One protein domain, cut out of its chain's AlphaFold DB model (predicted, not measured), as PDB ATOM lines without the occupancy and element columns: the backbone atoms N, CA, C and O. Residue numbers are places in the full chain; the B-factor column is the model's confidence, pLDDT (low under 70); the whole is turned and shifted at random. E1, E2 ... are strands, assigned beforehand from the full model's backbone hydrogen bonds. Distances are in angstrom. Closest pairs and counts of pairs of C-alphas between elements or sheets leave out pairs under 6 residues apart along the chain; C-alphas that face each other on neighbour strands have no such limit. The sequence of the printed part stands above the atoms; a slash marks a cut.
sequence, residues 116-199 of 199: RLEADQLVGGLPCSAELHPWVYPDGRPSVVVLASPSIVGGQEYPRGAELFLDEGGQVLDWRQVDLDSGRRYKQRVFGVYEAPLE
ATOM      1  N   ARG A 116     367.593 247.894 233.229       94.44
ATOM      2  CA  ARG A 116     368.531 246.774 233.139       94.44
ATOM      3  C   ARG A 116     369.038 246.643 231.705       94.44
ATOM      4  O   ARG A 116     368.239 246.664 230.769       94.44
ATOM      5  N   LEU A 117     370.350 246.499 231.550       94.69
ATOM      6  CA  LEU A 117     370.996 246.208 230.272       94.69
ATOM      7  C   LEU A 117     371.479 244.752 230.292       94.69
ATOM      8  O   LEU A 117     371.957 244.276 231.318       94.69
ATOM      9  N   GLU A 118     371.341 244.042 229.174       95.12
ATOM     10  CA  GLU A 118     371.824 242.655 229.045       95.12
ATOM     11  C   GLU A 118     373.273 242.583 228.532       95.12
ATOM     12  O   GLU A 118     373.947 241.570 228.700       95.12
ATOM     13  N   ALA A 119     373.753 243.662 227.917       96.56
ATOM     14  CA  ALA A 119     375.127 243.867 227.483       96.56
ATOM     15  C   ALA A 119     375.406 245.374 227.412       96.56
ATOM     16  O   ALA A 119     374.460 246.172 227.379       96.56
ATOM     17  N   ASP A 120     376.685 245.749 227.399       97.44
ATOM     18  CA  ASP A 120     377.097 247.134 227.183       97.44
ATOM     19  C   ASP A 120     376.444 247.664 225.900       97.44
ATOM     20  O   ASP A 120     376.515 247.036 224.840       97.44
ATOM     21  N   GLN A 121     375.760 248.802 225.996       97.62
ATOM     22  CA  GLN A 121     374.988 249.349 224.883       97.62
ATOM     23  C   GLN A 121     374.812 250.859 224.994       97.62
ATOM     24  O   GLN A 121     375.035 251.460 226.045       97.62
ATOM     25  N   LEU A 122     374.381 251.482 223.898       97.88
ATOM     26  CA  LEU A 122     374.074 252.906 223.893       97.88
ATOM     27  C   LEU A 122     372.762 253.186 224.636       97.88
ATOM     28  O   LEU A 122     371.727 252.601 224.319       97.88
ATOM     29  N   VAL A 123     372.789 254.143 225.562       96.94
ATOM     30  CA  VAL A 123     371.596 254.736 226.187       96.94
ATOM     31  C   VAL A 123     371.687 256.244 226.003       96.94
ATOM     32  O   VAL A 123     372.658 256.866 226.424       96.94
ATOM     33  N   GLY A 124     370.733 256.831 225.277       94.81
ATOM     34  CA  GLY A 124     370.806 258.245 224.886       94.81
ATOM     35  C   GLY A 124     372.078 258.616 224.108       94.81
ATOM     36  O   GLY A 124     372.531 259.750 224.190       94.81
ATOM     37  N   GLY A 125     372.681 257.660 223.391       95.88
ATOM     38  CA  GLY A 125     373.938 257.859 222.660       95.88
ATOM     39  C   GLY A 125     375.215 257.690 223.493       95.88
ATOM     40  O   GLY A 125     376.298 257.749 222.918       95.88
ATOM     41  N   LEU A 126     375.116 257.429 224.801       97.81
ATOM     42  CA  LEU A 126     376.270 257.160 225.666       97.81
ATOM     43  C   LEU A 126     376.529 255.651 225.780       97.81
ATOM     44  O   LEU A 126     375.575 254.908 226.023       97.81
ATOM     45  N   PRO A 127     377.780 255.172 225.639       98.00
ATOM     46  CA  PRO A 127     378.116 253.761 225.808       98.00
ATOM     47  C   PRO A 127     378.039 253.392 227.286       98.00
ATOM     48  O   PRO A 127     378.944 253.693 228.058       98.00
ATOM     49  N   CYS A 128     376.945 252.758 227.692       97.12
ATOM     50  CA  CYS A 128     376.666 252.416 229.081       97.12
ATOM     51  C   CYS A 128     377.061 250.972 229.377       97.12
ATOM     52  O   CYS A 128     376.762 250.073 228.590       97.12
ATOM     53  N   SER A 129     377.694 250.758 230.528       95.38
ATOM     54  CA  SER A 129     378.044 249.429 231.024       95.38
ATOM     55  C   SER A 129     376.808 248.684 231.524       95.38
ATOM     56  O   SER A 129     375.978 249.266 232.220       95.38
ATOM     57  N   ALA A 130     376.703 247.390 231.217       93.69
ATOM     58  CA  ALA A 130     375.658 246.513 231.748       93.69
ATOM     59  C   ALA A 130     375.907 246.027 233.181       93.69
ATOM     60  O   ALA A 130     375.024 245.413 233.781       93.69
ATOM     61  N   GLU A 131     377.078 246.306 233.752       90.31
ATOM     62  CA  GLU A 131     377.383 245.952 235.141       90.31
ATOM     63  C   GLU A 131     376.548 246.757 236.148       90.31
ATOM     64  O   GLU A 131     376.332 246.316 237.280       90.31
ATOM     65  N   LEU A 132     376.045 247.921 235.726       89.19
ATOM     66  CA  LEU A 132     375.211 248.818 236.518       89.19
ATOM     67  C   LEU A 132     373.956 249.202 235.734       89.19
ATOM     68  O   LEU A 132     373.955 249.282 234.509       89.19
ATOM     69  N   HIS A 133     372.857 249.439 236.446       91.75
ATOM     70  CA  HIS A 133     371.623 249.880 235.808       91.75
ATOM     71  C   HIS A 133     371.684 251.395 235.572       91.75
ATOM     72  O   HIS A 133     371.743 252.147 236.544       91.75
ATOM     73  N   PRO A 134     371.647 251.895 234.328       94.62
ATOM     74  CA  PRO A 134     371.406 253.312 234.111       94.62
ATOM     75  C   PRO A 134     370.044 253.733 234.668       94.62
ATOM     76  O   PRO A 134     369.082 252.958 234.644       94.62
ATOM     77  N   TRP A 135     369.959 254.974 235.133       96.88
ATOM     78  CA  TRP A 135     368.693 255.656 235.372       96.88
ATOM     79  C   TRP A 135     368.342 256.474 234.144       96.88
ATOM     80  O   TRP A 135     369.211 257.083 233.518       96.88
ATOM     81  N   VAL A 136     367.066 256.443 233.783       97.19
ATOM     82  CA  VAL A 136     366.531 257.177 232.645       97.19
ATOM     83  C   VAL A 136     365.311 257.980 233.061       97.19
ATOM     84  O   VAL A 136     364.486 257.515 233.854       97.19
ATOM     85  N   TYR A 137     365.189 259.162 232.471       97.50
ATOM     86  CA  TYR A 137     363.990 259.985 232.501       97.50
ATOM     87  C   TYR A 137     362.822 259.294 231.771       97.50
ATOM     88  O   TYR A 137     363.025 258.308 231.048       97.50
ATOM     89  N   PRO A 138     361.579 259.796 231.912       96.94
ATOM     90  CA  PRO A 138     360.401 259.208 231.275       96.94
ATOM     91  C   PRO A 138     360.502 259.146 229.745       96.94
ATOM     92  O   PRO A 138     359.959 258.229 229.131       96.94
ATOM     93  N   ASP A 139     361.236 260.076 229.132       96.19
ATOM     94  CA  ASP A 139     361.494 260.116 227.689       96.19
ATOM     95  C   ASP A 139     362.629 259.182 227.220       96.19
ATOM     96  O   ASP A 139     362.922 259.103 226.027       96.19
ATOM     97  N   GLY A 140     363.258 258.454 228.146       95.25
ATOM     98  CA  GLY A 140     364.334 257.507 227.873       95.25
ATOM     99  C   GLY A 140     365.733 258.120 227.811       95.25
ATOM    100  O   GLY A 140     366.694 257.376 227.595       95.25
ATOM    101  N   ARG A 141     365.886 259.435 228.010       96.62
ATOM    102  CA  ARG A 141     367.210 260.050 228.147       96.62
ATOM    103  C   ARG A 141     367.864 259.622 229.466       96.62
ATOM    104  O   ARG A 141     367.167 259.468 230.467       96.62
ATOM    105  N   PRO A 142     369.187 259.406 229.482       97.31
ATOM    106  CA  PRO A 142     369.900 259.021 230.690       97.31
ATOM    107  C   PRO A 142     369.926 260.159 231.714       97.31
ATOM    108  O   PRO A 142     370.220 261.295 231.355       97.31
ATOM    109  N   SER A 143     369.683 259.822 232.979       96.69
ATOM    110  CA  SER A 143     369.909 260.701 234.131       96.69
ATOM    111  C   SER A 143     371.098 260.243 234.980       96.69
ATOM    112  O   SER A 143     371.825 261.063 235.532       96.69
ATOM    113  N   VAL A 144     371.369 258.933 235.025       96.12
ATOM    114  CA  VAL A 144     372.597 258.374 235.610       96.12
ATOM    115  C   VAL A 144     373.096 257.231 234.744       96.12
ATOM    116  O   VAL A 144     372.341 256.307 234.444       96.12
ATOM    117  N   VAL A 145     374.369 257.248 234.360       96.56
ATOM    118  CA  VAL A 145     374.988 256.177 233.558       96.56
ATOM    119  C   VAL A 145     376.390 255.884 234.046       96.56
ATOM    120  O   VAL A 145     377.062 256.785 234.527       96.56
ATOM    121  N   VAL A 146     376.864 254.653 233.854       95.81
ATOM    122  CA  VAL A 146     378.291 254.334 233.975       95.81
ATOM    123  C   VAL A 146     378.844 254.009 232.603       95.81
ATOM    124  O   VAL A 146     378.318 253.134 231.918       95.81
ATOM    125  N   LEU A 147     379.888 254.724 232.195       97.62
ATOM    126  CA  LEU A 147     380.456 254.578 230.863       97.62
ATOM    127  C   LEU A 147     381.196 253.240 230.700       97.62
ATOM    128  O   LEU A 147     382.128 252.941 231.443       97.62
ATOM    129  N   ALA A 148     380.835 252.465 229.679       97.06
ATOM    130  CA  ALA A 148     381.541 251.250 229.261       97.06
ATOM    131  C   ALA A 148     382.881 251.555 228.566       97.06
ATOM    132  O   ALA A 148     383.809 250.746 228.597       97.06
ATOM    133  N   SER A 149     383.005 252.736 227.958       97.50
ATOM    134  CA  SER A 149     384.204 253.206 227.259       97.50
ATOM    135  C   SER A 149     384.361 254.723 227.403       97.50
ATOM    136  O   SER A 149     383.355 255.406 227.626       97.50
ATOM    137  N   PRO A 150     385.577 255.281 227.233       98.19
ATOM    138  CA  PRO A 150     385.763 256.728 227.232       98.19
ATOM    139  C   PRO A 150     384.812 257.425 226.254       98.19
ATOM    140  O   PRO A 150     384.547 256.897 225.172       98.19
ATOM    141  N   SER A 151     384.255 258.570 226.651       98.12
ATOM    142  CA  SER A 151     383.238 259.296 225.877       98.12
ATOM    143  C   SER A 151     383.347 260.802 226.062       98.12
ATOM    144  O   SER A 151     383.708 261.275 227.134       98.12
ATOM    145  N   ILE A 152     382.972 261.560 225.029       98.00
ATOM    146  CA  ILE A 152     382.890 263.022 225.091       98.00
ATOM    147  C   ILE A 152     381.440 263.431 225.360       98.00
ATOM    148  O   ILE A 152     380.552 263.103 224.576       98.00
ATOM    149  N   VAL A 153     381.211 264.187 226.433       97.56
ATOM    150  CA  VAL A 153     379.902 264.740 226.806       97.56
ATOM    151  C   VAL A 153     380.069 266.232 227.066       97.56
ATOM    152  O   VAL A 153     380.964 266.642 227.798       97.56
ATOM    153  N   GLY A 154     379.270 267.074 226.406       95.94
ATOM    154  CA  GLY A 154     379.391 268.534 226.544       95.94
ATOM    155  C   GLY A 154     380.765 269.104 226.145       95.94
ATOM    156  O   GLY A 154     381.142 270.169 226.619       95.94
ATOM    157  N   GLY A 155     381.531 268.398 225.304       97.12
ATOM    158  CA  GLY A 155     382.891 268.790 224.909       97.12
ATOM    159  C   GLY A 155     383.997 268.381 225.891       97.12
ATOM    160  O   GLY A 155     385.166 268.622 225.602       97.12
ATOM    161  N   GLN A 156     383.654 267.736 227.008       98.00
ATOM    162  CA  GLN A 156     384.602 267.172 227.966       98.00
ATOM    163  C   GLN A 156     384.701 265.652 227.794       98.00
ATOM    164  O   GLN A 156     383.691 264.978 227.607       98.00
ATOM    165  N   GLU A 157     385.916 265.109 227.855       98.25
ATOM    166  CA  GLU A 157     386.152 263.664 227.839       98.25
ATOM    167  C   GLU A 157     386.026 263.070 229.247       98.25
ATOM    168  O   GLU A 157     386.563 263.607 230.217       98.25
ATOM    169  N   TYR A 158     385.333 261.937 229.340       98.19
ATOM    170  CA  TYR A 158     385.159 261.148 230.553       98.19
ATOM    171  C   TYR A 158     385.684 259.728 230.326       98.19
ATOM    172  O   TYR A 158     385.439 259.156 229.259       98.19
ATOM    173  N   PRO A 159     386.396 259.136 231.299       97.88
ATOM    174  CA  PRO A 159     386.974 257.802 231.154       97.88
ATOM    175  C   PRO A 159     385.918 256.686 231.246       97.88
ATOM    176  O   PRO A 159     384.793 256.887 231.708       97.88
ATOM    177  N   ARG A 160     386.311 255.458 230.872       95.81
ATOM    178  CA  ARG A 160     385.563 254.237 231.228       95.81
ATOM    179  C   ARG A 160     385.364 254.176 232.745       95.81
ATOM    180  O   ARG A 160     386.269 254.506 233.509       95.81
ATOM    181  N   GLY A 161     384.196 253.713 233.174       95.12
ATOM    182  CA  GLY A 161     383.826 253.620 234.583       95.12
ATOM    183  C   GLY A 161     383.431 254.960 235.202       95.12
ATOM    184  O   GLY A 161     383.111 254.991 236.385       95.12
ATOM    185  N   ALA A 162     383.415 256.060 234.442       96.12
ATOM    186  CA  ALA A 162     382.817 257.295 234.926       96.12
ATOM    187  C   ALA A 162     381.305 257.093 235.101       96.12
ATOM    188  O   ALA A 162     380.595 256.814 234.132       96.12
ATOM    189  N   GLU A 163     380.825 257.230 236.335       95.50
ATOM    190  CA  GLU A 163     379.409 257.393 236.634       95.50
ATOM    191  C   GLU A 163     379.050 258.865 236.463       95.50
ATOM    192  O   GLU A 163     379.528 259.708 237.223       95.50
ATOM    193  N   LEU A 164     378.250 259.164 235.444       96.44
ATOM    194  CA  LEU A 164     377.798 260.509 235.115       96.44
ATOM    195  C   LEU A 164     376.402 260.729 235.686       96.44
ATOM    196  O   LEU A 164     375.518 259.900 235.474       96.44
ATOM    197  N   PHE A 165     376.206 261.871 236.340       95.50
ATOM    198  CA  PHE A 165     374.900 262.393 236.727       95.50
ATOM    199  C   PHE A 165     374.530 263.481 235.726       95.50
ATOM    200  O   PHE A 165     375.276 264.442 235.551       95.50
ATOM    201  N   LEU A 166     373.411 263.306 235.038       96.50
ATOM    202  CA  LEU A 166     372.968 264.142 233.933       96.50
ATOM    203  C   LEU A 166     371.665 264.838 234.326       96.50
ATOM    204  O   LEU A 166     370.860 264.259 235.049       96.50
ATOM    205  N   ASP A 167     371.463 266.066 233.858       95.19
ATOM    206  CA  ASP A 167     370.155 266.719 233.919       95.19
ATOM    207  C   ASP A 167     369.246 266.286 232.756       95.19
ATOM    208  O   ASP A 167     369.663 265.589 231.826       95.19
ATOM    209  N   GLU A 168     367.996 266.756 232.762       93.44
ATOM    210  CA  GLU A 168     367.052 266.503 231.669       93.44
ATOM    211  C   GLU A 168     367.533 267.059 230.321       93.44
ATOM    212  O   GLU A 168     367.040 266.641 229.284       93.44
ATOM    213  N   GLY A 169     368.475 268.002 230.280       95.38
ATOM    214  CA  GLY A 169     369.092 268.504 229.051       95.38
ATOM    215  C   GLY A 169     370.233 267.626 228.526       95.38
ATOM    216  O   GLY A 169     370.702 267.856 227.410       95.38
ATOM    217  N   GLY A 170     370.670 266.627 229.297       95.50
ATOM    218  CA  GLY A 170     371.859 265.821 229.026       95.50
ATOM    219  C   GLY A 170     373.173 266.509 229.413       95.50
ATOM    220  O   GLY A 170     374.235 266.073 228.967       95.50
ATOM    221  N   GLN A 171     373.132 267.587 230.204       96.44
ATOM    222  CA  GLN A 171     374.335 268.207 230.760       96.44
ATOM    223  C   GLN A 171     374.823 267.419 231.972       96.44
ATOM    224  O   GLN A 171     374.025 266.988 232.801       96.44
ATOM    225  N   VAL A 172     376.141 267.253 232.096       97.06
ATOM    226  CA  VAL A 172     376.748 266.585 233.254       97.06
ATOM    227  C   VAL A 172     376.696 267.525 234.457       97.06
ATOM    228  O   VAL A 172     377.333 268.576 234.458       97.06
ATOM    229  N   LEU A 173     375.947 267.127 235.483       94.94
ATOM    230  CA  LEU A 173     375.841 267.813 236.769       94.94
ATOM    231  C   LEU A 173     377.017 267.477 237.688       94.94
ATOM    232  O   LEU A 173     377.540 268.345 238.381       94.94
ATOM    233  N   ASP A 174     377.409 266.204 237.704       95.06
ATOM    234  CA  ASP A 174     378.490 265.665 238.526       95.06
ATOM    235  C   ASP A 174     378.992 264.355 237.905       95.06
ATOM    236  O   ASP A 174     378.317 263.747 237.068       95.06
ATOM    237  N   TRP A 175     380.164 263.892 238.325       95.50
ATOM    238  CA  TRP A 175     380.625 262.552 237.992       95.50
ATOM    239  C   TRP A 175     381.575 261.990 239.044       95.50
ATOM    240  O   TRP A 175     382.239 262.717 239.784       95.50
ATOM    241  N   ARG A 176     381.694 260.664 239.074       93.19
ATOM    242  CA  ARG A 176     382.713 259.975 239.873       93.19
ATOM    243  C   ARG A 176     383.265 258.759 239.152       93.19
ATOM    244  O   ARG A 176     382.606 258.184 238.292       93.19
ATOM    245  N   GLN A 177     384.466 258.344 239.536       93.44
ATOM    246  CA  GLN A 177     385.058 257.114 239.029       93.44
ATOM    247  C   GLN A 177     384.514 255.903 239.792       93.44
ATOM    248  O   GLN A 177     384.570 255.856 241.022       93.44
ATOM    249  N   VAL A 178     384.043 254.910 239.046       89.94
ATOM    250  CA  VAL A 178     383.684 253.581 239.540       89.94
ATOM    251  C   VAL A 178     384.731 252.581 239.052       89.94
ATOM    252  O   VAL A 178     385.185 252.650 237.906       89.94
ATOM    253  N   ASP A 179     385.143 251.671 239.933       87.31
ATOM    254  CA  ASP A 179     386.062 250.583 239.597       87.31
ATOM    255  C   ASP A 179     385.267 249.363 239.118       87.31
ATOM    256  O   ASP A 179     384.882 248.494 239.905       87.31
ATOM    257  N   LEU A 180     385.024 249.318 237.809       83.56
ATOM    258  CA  LEU A 180     384.366 248.194 237.136       83.56
ATOM    259  C   LEU A 180     385.169 246.883 237.259       83.56
ATOM    260  O   LEU A 180     384.610 245.795 237.185       83.56
ATOM    261  N   ASP A 181     386.479 246.956 237.497       84.69
ATOM    262  CA  ASP A 181     387.352 245.782 237.478       84.69
ATOM    263  C   ASP A 181     387.412 245.082 238.851       84.69
ATOM    264  O   ASP A 181     387.773 243.908 238.949       84.69
ATOM    265  N   SER A 182     386.996 245.766 239.922       77.62
ATOM    266  CA  SER A 182     386.966 245.221 241.288       77.62
ATOM    267  C   SER A 182     385.986 244.057 241.496       77.62
ATOM    268  O   SER A 182     386.026 243.402 242.541       77.62
ATOM    269  N   GLY A 183     385.052 243.833 240.563       63.19
ATOM    270  CA  GLY A 183     383.950 242.878 240.716       63.19
ATOM    271  C   GLY A 183     382.966 243.231 241.841       63.19
ATOM    272  O   GLY A 183     382.023 242.477 242.102       63.19
ATOM    273  N   ARG A 184     383.154 244.370 242.524       62.50
ATOM    274  CA  ARG A 184     382.230 244.859 243.545       62.50
ATOM    275  C   ARG A 184     381.027 245.473 242.850       62.50
ATOM    276  O   ARG A 184     381.148 246.429 242.092       62.50
ATOM    277  N   ARG A 185     379.835 244.954 243.144       56.56
ATOM    278  CA  ARG A 185     378.590 245.615 242.746       56.56
ATOM    279  C   ARG A 185     378.434 246.877 243.581       56.56
ATOM    280  O   ARG A 185     378.155 246.805 244.775       56.56
ATOM    281  N   TYR A 186     378.638 248.026 242.953       57.81
ATOM    282  CA  TYR A 186     378.424 249.312 243.594       57.81
ATOM    283  C   TYR A 186     376.934 249.522 243.845       57.81
ATOM    284  O   TYR A 186     376.100 249.336 242.956       57.81
ATOM    285  N   LYS A 187     376.594 249.937 245.067       56.44
ATOM    286  CA  LYS A 187     375.265 250.465 245.350       56.44
ATOM    287  C   LYS A 187     375.170 251.844 244.711       56.44
ATOM    288  O   LYS A 187     375.876 252.782 245.085       56.44
ATOM    289  N   GLN A 188     374.341 251.929 243.684       55.47
ATOM    290  CA  GLN A 188     374.082 253.167 242.975       55.47
ATOM    291  C   GLN A 188     373.430 254.176 243.919       55.47
ATOM    292  O   GLN A 188     372.564 253.815 244.718       55.47
ATOM    293  N   ARG A 189     373.868 255.434 243.839       53.81
ATOM    294  CA  ARG A 189     373.331 256.510 244.674       53.81
ATOM    295  C   ARG A 189     371.851 256.684 244.341       53.81
ATOM    296  O   ARG A 189     371.515 256.997 243.206       53.81
ATOM    297  N   VAL A 190     370.985 256.520 245.332       52.84
ATOM    298  CA  VAL A 190     369.582 256.924 245.235       52.84
ATOM    299  C   VAL A 190     369.411 258.113 246.164       52.84
ATOM    300  O   VAL A 190     369.520 257.982 247.377       52.84
ATOM    301  N   PHE A 191     369.257 259.297 245.565       49.44
ATOM    302  CA  PHE A 191     368.911 260.558 246.229       49.44
ATOM    303  C   PHE A 191     369.653 260.835 247.541       49.44
ATOM    304  O   PHE A 191     369.085 260.786 248.628       49.44
ATOM    305  N   GLY A 192     370.938 261.184 247.437       40.00
ATOM    306  CA  GLY A 192     371.665 261.842 248.530       40.00
ATOM    307  C   GLY A 192     371.968 260.993 249.771       40.00
ATOM    308  O   GLY A 192     372.715 261.469 250.619       40.00
ATOM    309  N   VAL A 193     371.474 259.756 249.866       36.03
ATOM    310  CA  VAL A 193     371.784 258.832 250.963       36.03
ATOM    311  C   VAL A 193     372.780 257.791 250.456       36.03
ATOM    312  O   VAL A 193     372.537 257.103 249.464       36.03
ATOM    313  N   TYR A 194     373.943 257.717 251.103       37.47
ATOM    314  CA  TYR A 194     374.891 256.632 250.884       37.47
ATOM    315  C   TYR A 194     374.321 255.383 251.556       37.47
ATOM    316  O   TYR A 194     374.246 255.328 252.778       37.47
ATOM    317  N   GLU A 195     373.910 254.379 250.786       38.12
ATOM    318  CA  GLU A 195     373.693 253.058 251.370       38.12
ATOM    319  C   GLU A 195     375.067 252.466 251.718       38.12
ATOM    320  O   GLU A 195     375.921 252.321 250.838       38.12
ATOM    321  N   ALA A 196     375.290 252.119 252.989       30.06
ATOM    322  CA  ALA A 196     376.494 251.404 253.400       30.06
ATOM    323  C   ALA A 196     376.646 250.091 252.595       30.06
ATOM    324  O   ALA A 196     375.635 249.471 252.209       30.06
ATOM    325  N   PRO A 197     377.888 249.665 252.291       29.83
ATOM    326  CA  PRO A 197     378.121 248.370 251.667       29.83
ATOM    327  C   PRO A 197     377.541 247.265 252.558       29.83
ATOM    328  O   PRO A 197     377.655 247.323 253.777       29.83
ATOM    329  N   LEU A 198     376.889 246.279 251.938       31.56
ATOM    330  CA  LEU A 198     376.601 245.022 252.627       31.56
ATOM    331  C   LEU A 198     377.940 244.289 252.748       31.56
ATOM    332  O   LEU A 198     378.591 244.079 251.719       31.56
ATOM    333  N   GLU A 199     378.355 243.992 253.978       33.38
ATOM    334  CA  GLU A 199     379.479 243.088 254.261       33.38
ATOM    335  C   GLU A 199     379.180 241.654 253.806       33.38
ATOM    336  O   GLU A 199     378.005 241.220 253.903       33.38
TER     337      GLU A 199
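AT A GLANCE: This is residues 116 to 199 of the 199 residues of an uncharacterized protein of Sorangium cellulosum (UniProt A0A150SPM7). With little regular structure, a three-stranded antiparallel sheet, E3-E6-E7, has two short hairpins near its edge strands, E1-E2 by E3 and E4-E5 with Val 153 of E4 by Val 172 of E7, while residues 178 to 199, with no named element, trail away from E7. The 84 printed residues hold no named helix and strands E1 to E7 in order, 28 residues, all strand. The whole is compact, radius of gyration of the C-alphas 12.3 A, only just elongated at 38 by 25 by 24 A.

IN THESE COORDINATES: Find C-alpha 121 at (374.988, 249.349, 224.883), where E1 runs to 123; E2 is 126 to 128, E3 142 to 146, E4 151 to 153, E5 156 to 158, E6 162 to 166. E7, 172 to 177, spans 13.9 A, ending at (385.058, 257.114, 239.029).

HOW THE PARTS SIT: Look at inner strand E6: N 164 and O 145 of E3 are 2.8 A apart, N 163 and O 176 of E7 2.8 A. In the hairpins, N 128 and O 121, and N 158 and O 151, are each 2.8 A apart. The closest C-alphas of E2 and E3, Cys 128 and Val 146, are 5.5 A apart.

THE WHOLE: The printed part has no cut; E2 to E3 is a long link. Residues 183 to 199 are under pLDDT 70.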